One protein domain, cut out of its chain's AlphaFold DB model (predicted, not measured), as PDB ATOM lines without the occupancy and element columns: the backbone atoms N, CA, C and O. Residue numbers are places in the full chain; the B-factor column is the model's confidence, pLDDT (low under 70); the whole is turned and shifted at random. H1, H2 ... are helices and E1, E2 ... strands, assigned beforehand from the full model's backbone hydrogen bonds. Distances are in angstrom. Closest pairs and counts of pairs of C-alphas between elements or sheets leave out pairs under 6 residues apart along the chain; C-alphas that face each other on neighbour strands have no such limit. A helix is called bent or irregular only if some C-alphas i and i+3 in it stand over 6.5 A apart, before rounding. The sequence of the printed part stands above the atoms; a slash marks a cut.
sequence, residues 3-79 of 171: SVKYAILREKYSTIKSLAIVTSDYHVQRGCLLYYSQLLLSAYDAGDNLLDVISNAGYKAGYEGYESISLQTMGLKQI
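This is residues 3 to 79 of the 171 residues of an uncharacterized protein of uncultured Clostridium sp (UniProt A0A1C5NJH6). A two-stranded parallel ribbon, E1 and E2, runs along one side of a long helix, H2, which folds back along it from the end of E1; H3 packs on another side of H2, and H2 lies in the middle. H1 sits near the end of the ribbon where E1 begins, and residues 60 to 68 loop from the other end of the ribbon to H3. The printed part has 77 residues with three named helices and two named strands, in the order H1, E1, H2, E2, H3, and its class is mixed, helices and strands. It is only just compact, close to loose, with a radius of gyration of the C-alphas of 13.5 A, and elongated, with spans of 39 by 24 by 17 A.

H1, residues 4 to 12, is close to but not clearly touching H2, residues 25 to 45; their closest C-alphas, those of Tyr 6 and Leu 39, are 6.6 A apart. Their lines stand at a steep tilt of 62 degrees, and they run the same way. E1, residues 18 to 24, and E2, residues 52 to 59, are parallel neighbours at 24 degrees, with N 21 and O 55 at 2.9 A and N 59 and O 23 at 2.7 A, within hydrogen-bond range. E1, H2 and E2 form a strand-helix-strand unit, two parallel neighbour strands with a helix between them along the chain, with a right-handed crossover. The closest C-alphas of H2 and E2, those of Asp 25 and Gly 58, are 3.8 A apart. H2 is irregular, with C-alphas 26 and 29 at 7.9 A, and has a kink of 29 degrees near residue 32. H3, residues 69 to 79, touches H2 at residues 30 to 38 alone, at a shallow tilt of 25 degrees, the same way; the closest C-alphas, of Arg 30 and Gln 72, are 5.7 A apart. H1 and H3 are apart. In H1 and H3 every O i to N i+4 pair is within hydrogen-bond range, and in H2 15 of 17 are.

H1 begins at C-alpha 4, at (-15.674, 16.396, 72.862), and is 12.1 A long. E1 measures 20.0 A, H2 30.7 A and E2 20.5 A from first to last C-alpha. H2 begins at C-alpha 25, at (-24.279, 33.854, 87.643). H3, 15.4 A long, ends at C-alpha 79, at (-17.875, 28.693, 67.647).

The two C-alphas farthest apart, those of Gly 47 and Glu 64, are 40.8 A apart. The printed part has no cut and no long link. The mean pLDDT of the printed part is 87.4, and residues 3 to 4 and 64 to 65 are under 70.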
ATOM      1  N   SER A   3     -17.799  18.870  69.278       66.88
ATOM      2  CA  SER A   3     -17.386  19.080  70.669       66.88
ATOM      3  C   SER A   3     -17.145  17.737  71.360       66.88
ATOM      4  O   SER A   3     -18.016  16.868  71.344       66.88
ATOM      5  N   VAL A   4     -16.008  17.590  72.052       67.81
ATOM      6  CA  VAL A   4     -15.674  16.396  72.862       67.81
ATOM      7  C   VAL A   4     -16.816  16.028  73.821       67.81
ATOM      8  O   VAL A   4     -17.080  14.854  74.064       67.81
ATOM      9  N   LYS A   5     -17.548  17.028  74.332       78.31
ATOM     10  CA  LYS A   5     -18.703  16.814  75.218       78.31
ATOM     11  C   LYS A   5     -19.909  16.229  74.474       78.31
ATOM     12  O   LYS A   5     -20.586  15.370  75.027       78.31
ATOM     13  N   TYR A   6     -20.161  16.672  73.240       85.44
ATOM     14  CA  TYR A   6     -21.247  16.151  72.406       85.44
ATOM     15  C   TYR A   6     -21.010  14.675  72.075       85.44
ATOM     16  O   TYR A   6     -21.873  13.847  72.349       85.44
ATOM     17  N   ALA A   7     -19.805  14.338  71.601       85.44
ATOM     18  CA  ALA A   7     -19.431  12.962  71.273       85.44
ATOM     19  C   ALA A   7     -19.632  12.011  72.466       85.44
ATOM     20  O   ALA A   7     -20.309  10.997  72.338       85.44
ATOM     21  N   ILE A   8     -19.162  12.389  73.663       88.44
ATOM     22  CA  ILE A   8     -19.347  11.581  74.881       88.44
ATOM     23  C   ILE A   8     -20.831  11.342  75.189       88.44
ATOM     24  O   ILE A   8     -21.209  10.221  75.533       88.44
ATOM     25  N   LEU A   9     -21.668  12.380  75.099       90.19
ATOM     26  CA  LEU A   9     -23.097  12.259  75.387       90.19
ATOM     27  C   LEU A   9     -23.798  11.353  74.372       90.19
ATOM     28  O   LEU A   9     -24.614  10.531  74.772       90.19
ATOM     29  N   ARG A  10     -23.453  11.447  73.086       89.50
ATOM     30  CA  ARG A  10     -24.066  10.610  72.047       89.50
ATOM     31  C   ARG A  10     -23.577   9.164  72.084       89.50
ATOM     32  O   ARG A  10     -24.392   8.257  71.963       89.50
ATOM     33  N   GLU A  11     -22.289   8.931  72.322       89.00
ATOM     34  CA  GLU A  11     -21.706   7.582  72.352       89.00
ATOM     35  C   GLU A  11     -22.086   6.799  73.609       89.00
ATOM     36  O   GLU A  11     -22.403   5.613  73.537       89.00
ATOM     37  N   LYS A  12     -22.032   7.443  74.780       91.50
ATOM     38  CA  LYS A  12     -22.193   6.752  76.070       91.50
ATOM     39  C   LYS A  12     -23.590   6.886  76.659       91.50
ATOM     40  O   LYS A  12     -23.974   6.062  77.486       91.50
ATOM     41  N   TYR A  13     -24.341   7.908  76.256       90.75
ATOM     42  CA  TYR A  13     -25.628   8.262  76.853       90.75
ATOM     43  C   TYR A  13     -26.659   8.662  75.787       90.75
ATOM     44  O   TYR A  13     -27.367   9.658  75.934       90.75
ATOM     45  N   SER A  14     -26.763   7.875  74.712       88.25
ATOM     46  CA  SER A  14     -27.582   8.164  73.520       88.25
ATOM     47  C   SER A  14     -29.070   8.440  73.791       88.25
ATOM     48  O   SER A  14     -29.748   9.055  72.970       88.25
ATOM     49  N   THR A  15     -29.589   8.020  74.948       92.38
ATOM     50  CA  THR A  15     -30.973   8.272  75.374       92.38
ATOM     51  C   THR A  15     -31.218   9.695  75.878       92.38
ATOM     52  O   THR A  15     -32.374  10.098  76.005       92.38
ATOM     53  N   ILE A  16     -30.167  10.456  76.203       91.69
ATOM     54  CA  ILE A  16     -30.288  11.850  76.643       91.69
ATOM     55  C   ILE A  16     -30.734  12.713  75.459       91.69
ATOM     56  O   ILE A  16     -30.182  12.620  74.365       91.69
ATOM     57  N   LYS A  17     -31.729  13.572  75.700       92.81
ATOM     58  CA  LYS A  17     -32.280  14.514  74.706       92.81
ATOM     59  C   LYS A  17     -32.100  15.979  75.093       92.81
ATOM     60  O   LYS A  17     -32.179  16.850  74.236       92.81
ATOM     61  N   SER A  18     -31.873  16.248  76.372       93.25
ATOM     62  CA  SER A  18     -31.785  17.599  76.905       93.25
ATOM     63  C   SER A  18     -30.830  17.675  78.088       93.25
ATOM     64  O   SER A  18     -30.535  16.676  78.749       93.25
ATOM     65  N   LEU A  19     -30.338  18.881  78.337       92.56
ATOM     66  CA  LEU A  19     -29.335  19.203  79.332       92.56
ATOM     67  C   LEU A  19     -29.809  20.399  80.159       92.56
ATOM     68  O   LEU A  19     -30.295  21.395  79.625       92.56
ATOM     69  N   ALA A  20     -29.600  20.314  81.468       93.94
ATOM     70  CA  ALA A  20     -29.534  21.483  82.329       93.94
ATOM     71  C   ALA A  20     -28.059  21.771  82.606       93.94
ATOM     72  O   ALA A  20     -27.299  20.860  82.942       93.94
ATOM     73  N   ILE A  21     -27.649  23.024  82.449       93.00
ATOM     74  CA  ILE A  21     -26.276  23.454  82.706       93.00
ATOM     75  C   ILE A  21     -26.216  24.335  83.956       93.00
ATOM     76  O   ILE A  21     -27.221  24.879  84.414       93.00
ATOM     77  N   VAL A  22     -25.022  24.442  84.530       93.19
ATOM     78  CA  VAL A  22     -24.739  25.351  85.640       93.19
ATOM     79  C   VAL A  22     -23.516  26.169  85.256       93.19
ATOM     80  O   VAL A  22     -22.458  25.607  84.962       93.19
ATOM     81  N   THR A  23     -23.657  27.490  85.233       91.25
ATOM     82  CA  THR A  23     -22.567  28.434  84.945       91.25
ATOM     83  C   THR A  23     -22.413  29.425  86.085       91.25
ATOM     84  O   THR A  23     -23.269  29.491  86.955       91.25
ATOM     85  N   SER A  24     -21.362  30.246  86.088       89.50
ATOM     86  CA  SER A  24     -21.359  31.432  86.951       89.50
ATOM     87  C   SER A  24     -22.593  32.301  86.666       89.50
ATOM     88  O   SER A  24     -23.054  32.374  85.523       89.50
ATOM     89  N   ASP A  25     -23.118  32.956  87.695       87.62
ATOM     90  CA  ASP A  25     -24.279  33.854  87.643       87.62
ATOM     91  C   ASP A  25     -24.164  34.953  86.573       87.62
ATOM     92  O   ASP A  25     -25.113  35.187  85.824       87.62
ATOM     93  N   TYR A  26     -22.983  35.545  86.403       85.56
ATOM     94  CA  TYR A  26     -22.721  36.550  85.363       85.56
ATOM     95  C   TYR A  26     -22.607  35.986  83.930       85.56
ATOM     96  O   TYR A  26     -22.560  36.748  82.961       85.56
ATOM     97  N   HIS A  27     -22.591  34.656  83.770       89.62
ATOM     98  CA  HIS A  27     -22.469  33.958  82.485       89.62
ATOM     99  C   HIS A  27     -23.734  33.211  82.061       89.62
ATOM    100  O   HIS A  27     -23.685  32.509  81.056       89.62
ATOM    101  N   VAL A  28     -24.860  33.332  82.771       89.44
ATOM    102  CA  VAL A  28     -26.051  32.516  82.470       89.44
ATOM    103  C   VAL A  28     -26.483  32.650  81.000       89.44
ATOM    104  O   VAL A  28     -26.645  31.648  80.303       89.44
ATOM    105  N   GLN A  29     -26.564  33.881  80.491       87.31
ATOM    106  CA  GLN A  29     -26.926  34.151  79.092       87.31
ATOM    107  C   GLN A  29     -25.863  33.642  78.104       87.31
ATOM    108  O   GLN A  29     -26.189  32.893  77.183       87.31
ATOM    109  N   ARG A  30     -24.583  33.978  78.336       88.94
ATOM    110  CA  ARG A  30     -23.449  33.512  77.516       88.94
ATOM    111  C   ARG A  30     -23.408  31.983  77.444       88.94
ATOM    112  O   ARG A  30     -23.217  31.417  76.376       88.94
ATOM    113  N   GLY A  31     -23.586  31.317  78.581       89.56
ATOM    114  CA  GLY A  31     -23.593  29.866  78.703       89.56
ATOM    115  C   GLY A  31     -24.646  29.242  77.800       89.56
ATOM    116  O   GLY A  31     -24.297  28.436  76.944       89.56
ATOM    117  N   CYS A  32     -25.904  29.668  77.924       90.00
ATOM    118  CA  CYS A  32     -26.976  29.195  77.046       90.00
ATOM    119  C   CYS A  32     -26.605  29.370  75.571       90.00
ATOM    120  O   CYS A  32     -26.647  28.407  74.811       90.00
ATOM    121  N   LEU A  33     -26.167  30.572  75.197       91.12
ATOM    122  CA  LEU A  33     -25.850  30.928  73.820       91.12
ATOM    123  C   LEU A  33     -24.735  30.058  73.222       91.12
ATOM    124  O   LEU A  33     -24.893  29.489  72.143       91.12
ATOM    125  N   LEU A  34     -23.613  29.923  73.931       91.56
ATOM    126  CA  LEU A  34     -22.453  29.181  73.445       91.56
ATOM    127  C   LEU A  34     -22.687  27.669  73.447       91.56
ATOM    128  O   LEU A  34     -22.351  27.000  72.472       91.56
ATOM    129  N   TYR A  35     -23.274  27.120  74.516       92.06
ATOM    130  CA  TYR A  35     -23.542  25.684  74.586       92.06
ATOM    131  C   TYR A  35     -24.582  25.263  73.551       92.06
ATOM    132  O   TYR A  35     -24.344  24.288  72.845       92.06
ATOM    133  N   TYR A  36     -25.674  26.017  73.407       93.00
ATOM    134  CA  TYR A  36     -26.678  25.734  72.384       93.00
ATOM    135  C   TYR A  36     -26.062  25.760  70.982       93.00
ATOM    136  O   TYR A  36     -26.202  24.797  70.233       93.00
ATOM    137  N   SER A  37     -25.294  26.806  70.655       92.88
ATOM    138  CA  SER A  37     -24.661  26.942  69.334       92.88
ATOM    139  C   SER A  37     -23.697  25.795  69.035       92.88
ATOM    140  O   SER A  37     -23.733  25.215  67.954       92.88
ATOM    141  N   GLN A  38     -22.869  25.404  70.008       91.88
ATOM    142  CA  GLN A  38     -21.942  24.288  69.834       91.88
ATOM    143  C   GLN A  38     -22.664  22.944  69.661       91.88
ATOM    144  O   GLN A  38     -22.214  22.113  68.869       91.88
ATOM    145  N   LEU A  39     -23.742  22.702  70.417       92.88
ATOM    146  CA  LEU A  39     -24.533  21.471  70.322       92.88
ATOM    147  C   LEU A  39     -25.268  21.399  68.986       92.88
ATOM    148  O   LEU A  39     -25.248  20.346  68.359       92.88
ATOM    149  N   LEU A  40     -25.830  22.518  68.526       93.12
ATOM    150  CA  LEU A  40     -26.487  22.622  67.228       93.12
ATOM    151  C   LEU A  40     -25.529  22.307  66.081       93.12
ATOM    152  O   LEU A  40     -25.825  21.431  65.275       93.12
ATOM    153  N   LEU A  41     -24.359  22.953  66.048       91.50
ATOM    154  CA  LEU A  41     -23.353  22.686  65.016       91.50
ATOM    155  C   LEU A  41     -22.851  21.238  65.072       91.50
ATOM    156  O   LEU A  41     -22.701  20.597  64.041       91.50
ATOM    157  N   SER A  42     -22.638  20.692  66.273       91.62
ATOM    158  CA  SER A  42     -22.178  19.301  66.418       91.62
ATOM    159  C   SER A  42     -23.240  18.286  65.979       91.62
ATOM    160  O   SER A  42     -22.885  17.247  65.430       91.62
ATOM    161  N   ALA A  43     -24.525  18.567  66.221       91.38
ATOM    162  CA  ALA A  43     -25.631  17.726  65.774       91.38
ATOM    163  C   ALA A  43     -25.790  17.777  64.251       91.38
ATOM    164  O   ALA A  43     -25.910  16.729  63.623       91.38
ATOM    165  N   TYR A  44     -25.695  18.972  63.661       90.44
ATOM    166  CA  TYR A  44     -25.705  19.154  62.211       90.44
ATOM    167  C   TYR A  44     -24.555  18.397  61.529       90.44
ATOM    168  O   TYR A  44     -24.815  17.574  60.654       90.44
ATOM    169  N   ASP A  45     -23.311  18.582  61.994       87.19
ATOM    170  CA  ASP A  45     -22.121  17.865  61.494       87.19
ATOM    171  C   ASP A  45     -22.298  16.334  61.549       87.19
ATOM    172  O   ASP A  45     -21.751  15.604  60.723       87.19
ATOM    173  N   ALA A  46     -23.035  15.834  62.546       89.06
ATOM    174  CA  ALA A  46     -23.265  14.409  62.766       89.06
ATOM    175  C   ALA A  46     -24.519  13.854  62.060       89.06
ATOM    176  O   ALA A  46     -24.761  12.651  62.147       89.06
ATOM    177  N   GLY A  47     -25.328  14.694  61.401       90.06
ATOM    178  CA  GLY A  47     -26.629  14.292  60.852       90.06
ATOM    179  C   GLY A  47     -27.616  13.822  61.928       90.06
ATOM    180  O   GLY A  47     -28.380  12.884  61.710       90.06
ATOM    181  N   ASP A  48     -27.560  14.426  63.115       90.94
ATOM    182  CA  ASP A  48     -28.242  13.968  64.324       90.94
ATOM    183  C   ASP A  48     -29.183  15.041  64.900       90.94
ATOM    184  O   ASP A  48     -29.173  16.206  64.503       90.94
ATOM    185  N   ASN A  49     -30.015  14.653  65.865       91.25
ATOM    186  CA  ASN A  49     -30.921  15.561  66.555       91.25
ATOM    187  C   ASN A  49     -30.183  16.398  67.607       91.25
ATOM    188  O   ASN A  49     -29.334  15.899  68.350       91.25
ATOM    189  N   LEU A  50     -30.588  17.662  67.729       92.56
ATOM    190  CA  LEU A  50     -30.084  18.579  68.744       92.56
ATOM    191  C   LEU A  50     -30.288  18.027  70.168       92.56
ATOM    192  O   LEU A  50     -31.386  17.612  70.541       92.56
ATOM    193  N   LEU A  51     -29.233  18.099  70.986       93.00
ATOM    194  CA  LEU A  51     -29.336  18.000  72.443       93.00
ATOM    195  C   LEU A  51     -29.726  19.367  73.003       93.00
ATOM    196  O   LEU A  51     -28.923  20.298  72.969       93.00
ATOM    197  N   ASP A  52     -30.947  19.489  73.508       91.75
ATOM    198  CA  ASP A  52     -31.489  20.790  73.898       91.75
ATOM    199  C   ASP A  52     -30.915  21.290  75.235       91.75
ATOM    200  O   ASP A  52     -30.626  20.503  76.139       91.75
ATOM    201  N   VAL A  53     -30.778  22.606  75.394       92.69
ATOM    202  CA  VAL A  53     -30.407  23.238  76.668       92.69
ATOM    203  C   VAL A  53     -31.670  23.812  77.297       92.69
ATOM    204  O   VAL A  53     -32.080  24.928  76.995       92.69
ATOM    205  N   ILE A  54     -32.274  23.055  78.210       94.12
ATOM    206  CA  ILE A  54     -33.592  23.380  78.782       94.12
ATOM    207  C   ILE A  54     -33.518  24.275  80.023       94.12
ATOM    208  O   ILE A  54     -34.536  24.783  80.490       94.12
ATOM    209  N   SER A  55     -32.330  24.434  80.611       93.00
ATOM    210  CA  SER A  55     -32.126  25.282  81.784       93.00
ATOM    211  C   SER A  55     -30.657  25.651  81.962       93.00
ATOM    212  O   SER A  55     -29.768  24.852  81.652       93.00
ATOM    213  N   ASN A  56     -30.406  26.838  82.513       92.69
ATOM    214  CA  ASN A  56     -29.099  27.229  83.022       92.69
ATOM    215  C   ASN A  56     -29.230  27.906  84.389       92.69
ATOM    216  O   ASN A  56     -29.798  28.993  84.496       92.69
ATOM    217  N   ALA A  57     -28.686  27.271  85.425       92.19
ATOM    218  CA  ALA A  57     -28.621  27.851  86.760       92.19
ATOM    219  C   ALA A  57     -27.306  28.620  86.967       92.19
ATOM    220  O   ALA A  57     -26.221  28.131  86.651       92.19
ATOM    221  N   GLY A  58     -27.403  29.814  87.551       88.75
ATOM    222  CA  GLY A  58     -26.249  30.622  87.939       88.75
ATOM    223  C   GLY A  58     -25.712  30.240  89.318       88.75
ATOM    224  O   GLY A  58     -26.426  30.348  90.311       88.75
ATOM    225  N   TYR A  59     -24.447  29.840  89.402       88.12
ATOM    226  CA  TYR A  59     -23.707  29.730  90.652       88.12
ATOM    227  C   TYR A  59     -23.115  31.088  91.031       88.12
ATOM    228  O   TYR A  59     -22.440  31.726  90.219       88.12
ATOM    229  N   LYS A  60     -23.344  31.516  92.276       86.50
ATOM    230  CA  LYS A  60     -22.899  32.820  92.769       86.50
ATOM    231  C   LYS A  60     -21.373  32.902  92.792       86.50
ATOM    232  O   LYS A  60     -20.737  32.265  93.630       86.50
ATOM    233  N   ALA A  61     -20.798  33.713  91.907       81.31
ATOM    234  CA  ALA A  61     -19.346  33.825  91.758       81.31
ATOM    235  C   ALA A  61     -18.746  35.085  92.407       81.31
ATOM    236  O   ALA A  61     -17.528  35.233  92.432       81.31
ATOM    237  N   GLY A  62     -19.579  35.978  92.953       77.75
ATOM    238  CA  GLY A  62     -19.119  37.178  93.665       77.75
ATOM    239  C   GLY A  62     -18.733  38.356  92.762       77.75
ATOM    240  O   GLY A  62     -18.070  39.273  93.233       77.75
ATOM    241  N   TYR A  63     -19.152  38.340  91.495       71.12
ATOM    242  CA  TYR A  63     -18.993  39.453  90.557       71.12
ATOM    243  C   TYR A  63     -20.319  40.199  90.386       71.12
ATOM    244  O   TYR A  63     -21.373  39.572  90.282       71.12
ATOM    245  N   GLU A  64     -20.268  41.531  90.334       64.38
ATOM    246  CA  GLU A  64     -21.424  42.361  89.993       64.38
ATOM    247  C   GLU A  64     -21.393  42.720  88.503       64.38
ATOM    248  O   GLU A  64     -20.423  43.296  88.011       64.38
ATOM    249  N   GLY A  65     -22.464  42.373  87.786       66.94
ATOM    250  CA  GLY A  65     -22.650  42.687  86.367       66.94
ATOM    251  C   GLY A  65     -22.716  41.457  85.462       66.94
ATOM    252  O   GLY A  65     -22.310  40.361  85.835       66.94
ATOM    253  N   TYR A  66     -23.255  41.650  84.259       74.38
ATOM    254  CA  TYR A  66     -23.267  40.642  83.197       74.38
ATOM    255  C   TYR A  66     -22.096  40.861  82.241       74.38
ATOM    256  O   TYR A  66     -21.647  41.991  82.041       74.38
ATOM    257  N   GLU A  67     -21.627  39.784  81.610       77.31
ATOM    258  CA  GLU A  67     -20.677  39.897  80.503       77.31
ATOM    259  C   GLU A  67     -21.270  40.754  79.368       77.31
ATOM    260  O   GLU A  67     -22.442  40.603  79.007       77.31
ATOM    261  N   SER A  68     -20.463  41.638  78.774       84.44
ATOM    262  CA  SER A  68     -20.911  42.486  77.671       84.44
ATOM    263  C   SER A  68     -21.349  41.667  76.452       84.44
ATOM    264  O   SER A  68     -20.767  40.635  76.117       84.44
ATOM    265  N   ILE A  69     -22.326  42.192  75.708       83.38
ATOM    266  CA  ILE A  69     -22.787  41.608  74.436       83.38
ATOM    267  C   ILE A  69     -21.619  41.414  73.458       83.38
ATOM    268  O   ILE A  69     -21.557  40.408  72.764       83.38
ATOM    269  N   SER A  70     -20.649  42.333  73.435       83.38
ATOM    270  CA  SER A  70     -19.468  42.214  72.575       83.38
ATOM    271  C   SER A  70     -18.655  40.944  72.848       83.38
ATOM    272  O   SER A  70     -18.254  40.264  71.904       83.38
ATOM    273  N   LEU A  71     -18.446  40.584  74.116       82.06
ATOM    274  CA  LEU A  71     -17.737  39.363  74.500       82.06
ATOM    275  C   LEU A  71     -18.552  38.109  74.165       82.06
ATOM    276  O   LEU A  71     -17.978  37.122  73.691       82.06
ATOM    277  N   GLN A  72     -19.876  38.150  74.343       87.31
ATOM    278  CA  GLN A  72     -20.783  37.069  73.931       87.31
ATOM    279  C   GLN A  72     -20.699  36.825  72.417       87.31
ATOM    280  O   GLN A  72     -20.458  35.696  71.984       87.31
ATOM    281  N   THR A  73     -20.776  37.892  71.619       84.00
ATOM    282  CA  THR A  73     -20.633  37.846  70.157       84.00
ATOM    283  C   THR A  73     -19.273  37.299  69.733       84.00
ATOM    284  O   THR A  73     -19.201  36.507  68.797       84.00
ATOM    285  N   MET A  74     -18.184  37.660  70.419       83.50
ATOM    286  CA  MET A  74     -16.864  37.091  70.122       83.50
ATOM    287  C   MET A  74     -16.804  35.584  70.384       83.50
ATOM    288  O   MET A  74     -16.219  34.854  69.588       83.50
ATOM    289  N   GLY A  75     -17.432  35.105  71.464       84.88
ATOM    290  CA  GLY A  75     -17.534  33.669  71.735       84.88
ATOM    291  C   GLY A  75     -18.301  32.930  70.637       84.88
ATOM    292  O   GLY A  75     -17.849  31.894  70.161       84.88
ATOM    293  N   LEU A  76     -19.422  33.497  70.186       87.62
ATOM    294  CA  LEU A  76     -20.203  32.941  69.081       87.62
ATOM    295  C   LEU A  76     -19.428  32.898  67.767       87.62
ATOM    296  O   LEU A  76     -19.447  31.872  67.095       87.62
ATOM    297  N   LYS A  77     -18.725  33.980  67.410       83.69
ATOM    298  CA  LYS A  77     -17.891  34.027  66.200       83.69
ATOM    299  C   LYS A  77     -16.875  32.888  66.180       83.69
ATOM    300  O   LYS A  77     -16.741  32.213  65.167       83.69
ATOM    301  N   GLN A  78     -16.220  32.632  67.313       82.56
ATOM    302  CA  GLN A  78     -15.265  31.529  67.441       82.56
ATOM    303  C   GLN A  78     -15.928  30.163  67.234       82.56
ATOM    304  O   GLN A  78     -15.379  29.333  66.515       82.56
ATOM    305  N   ILE A  79     -17.108  29.938  67.824       86.88
ATOM    306  CA  ILE A  79     -17.875  28.693  67.647       86.88
ATOM    307  C   ILE A  79     -18.292  28.505  66.185       86.88
ATOM    308  O   ILE A  79     -18.165  27.409  65.651       86.88
TER     309      ILE A  79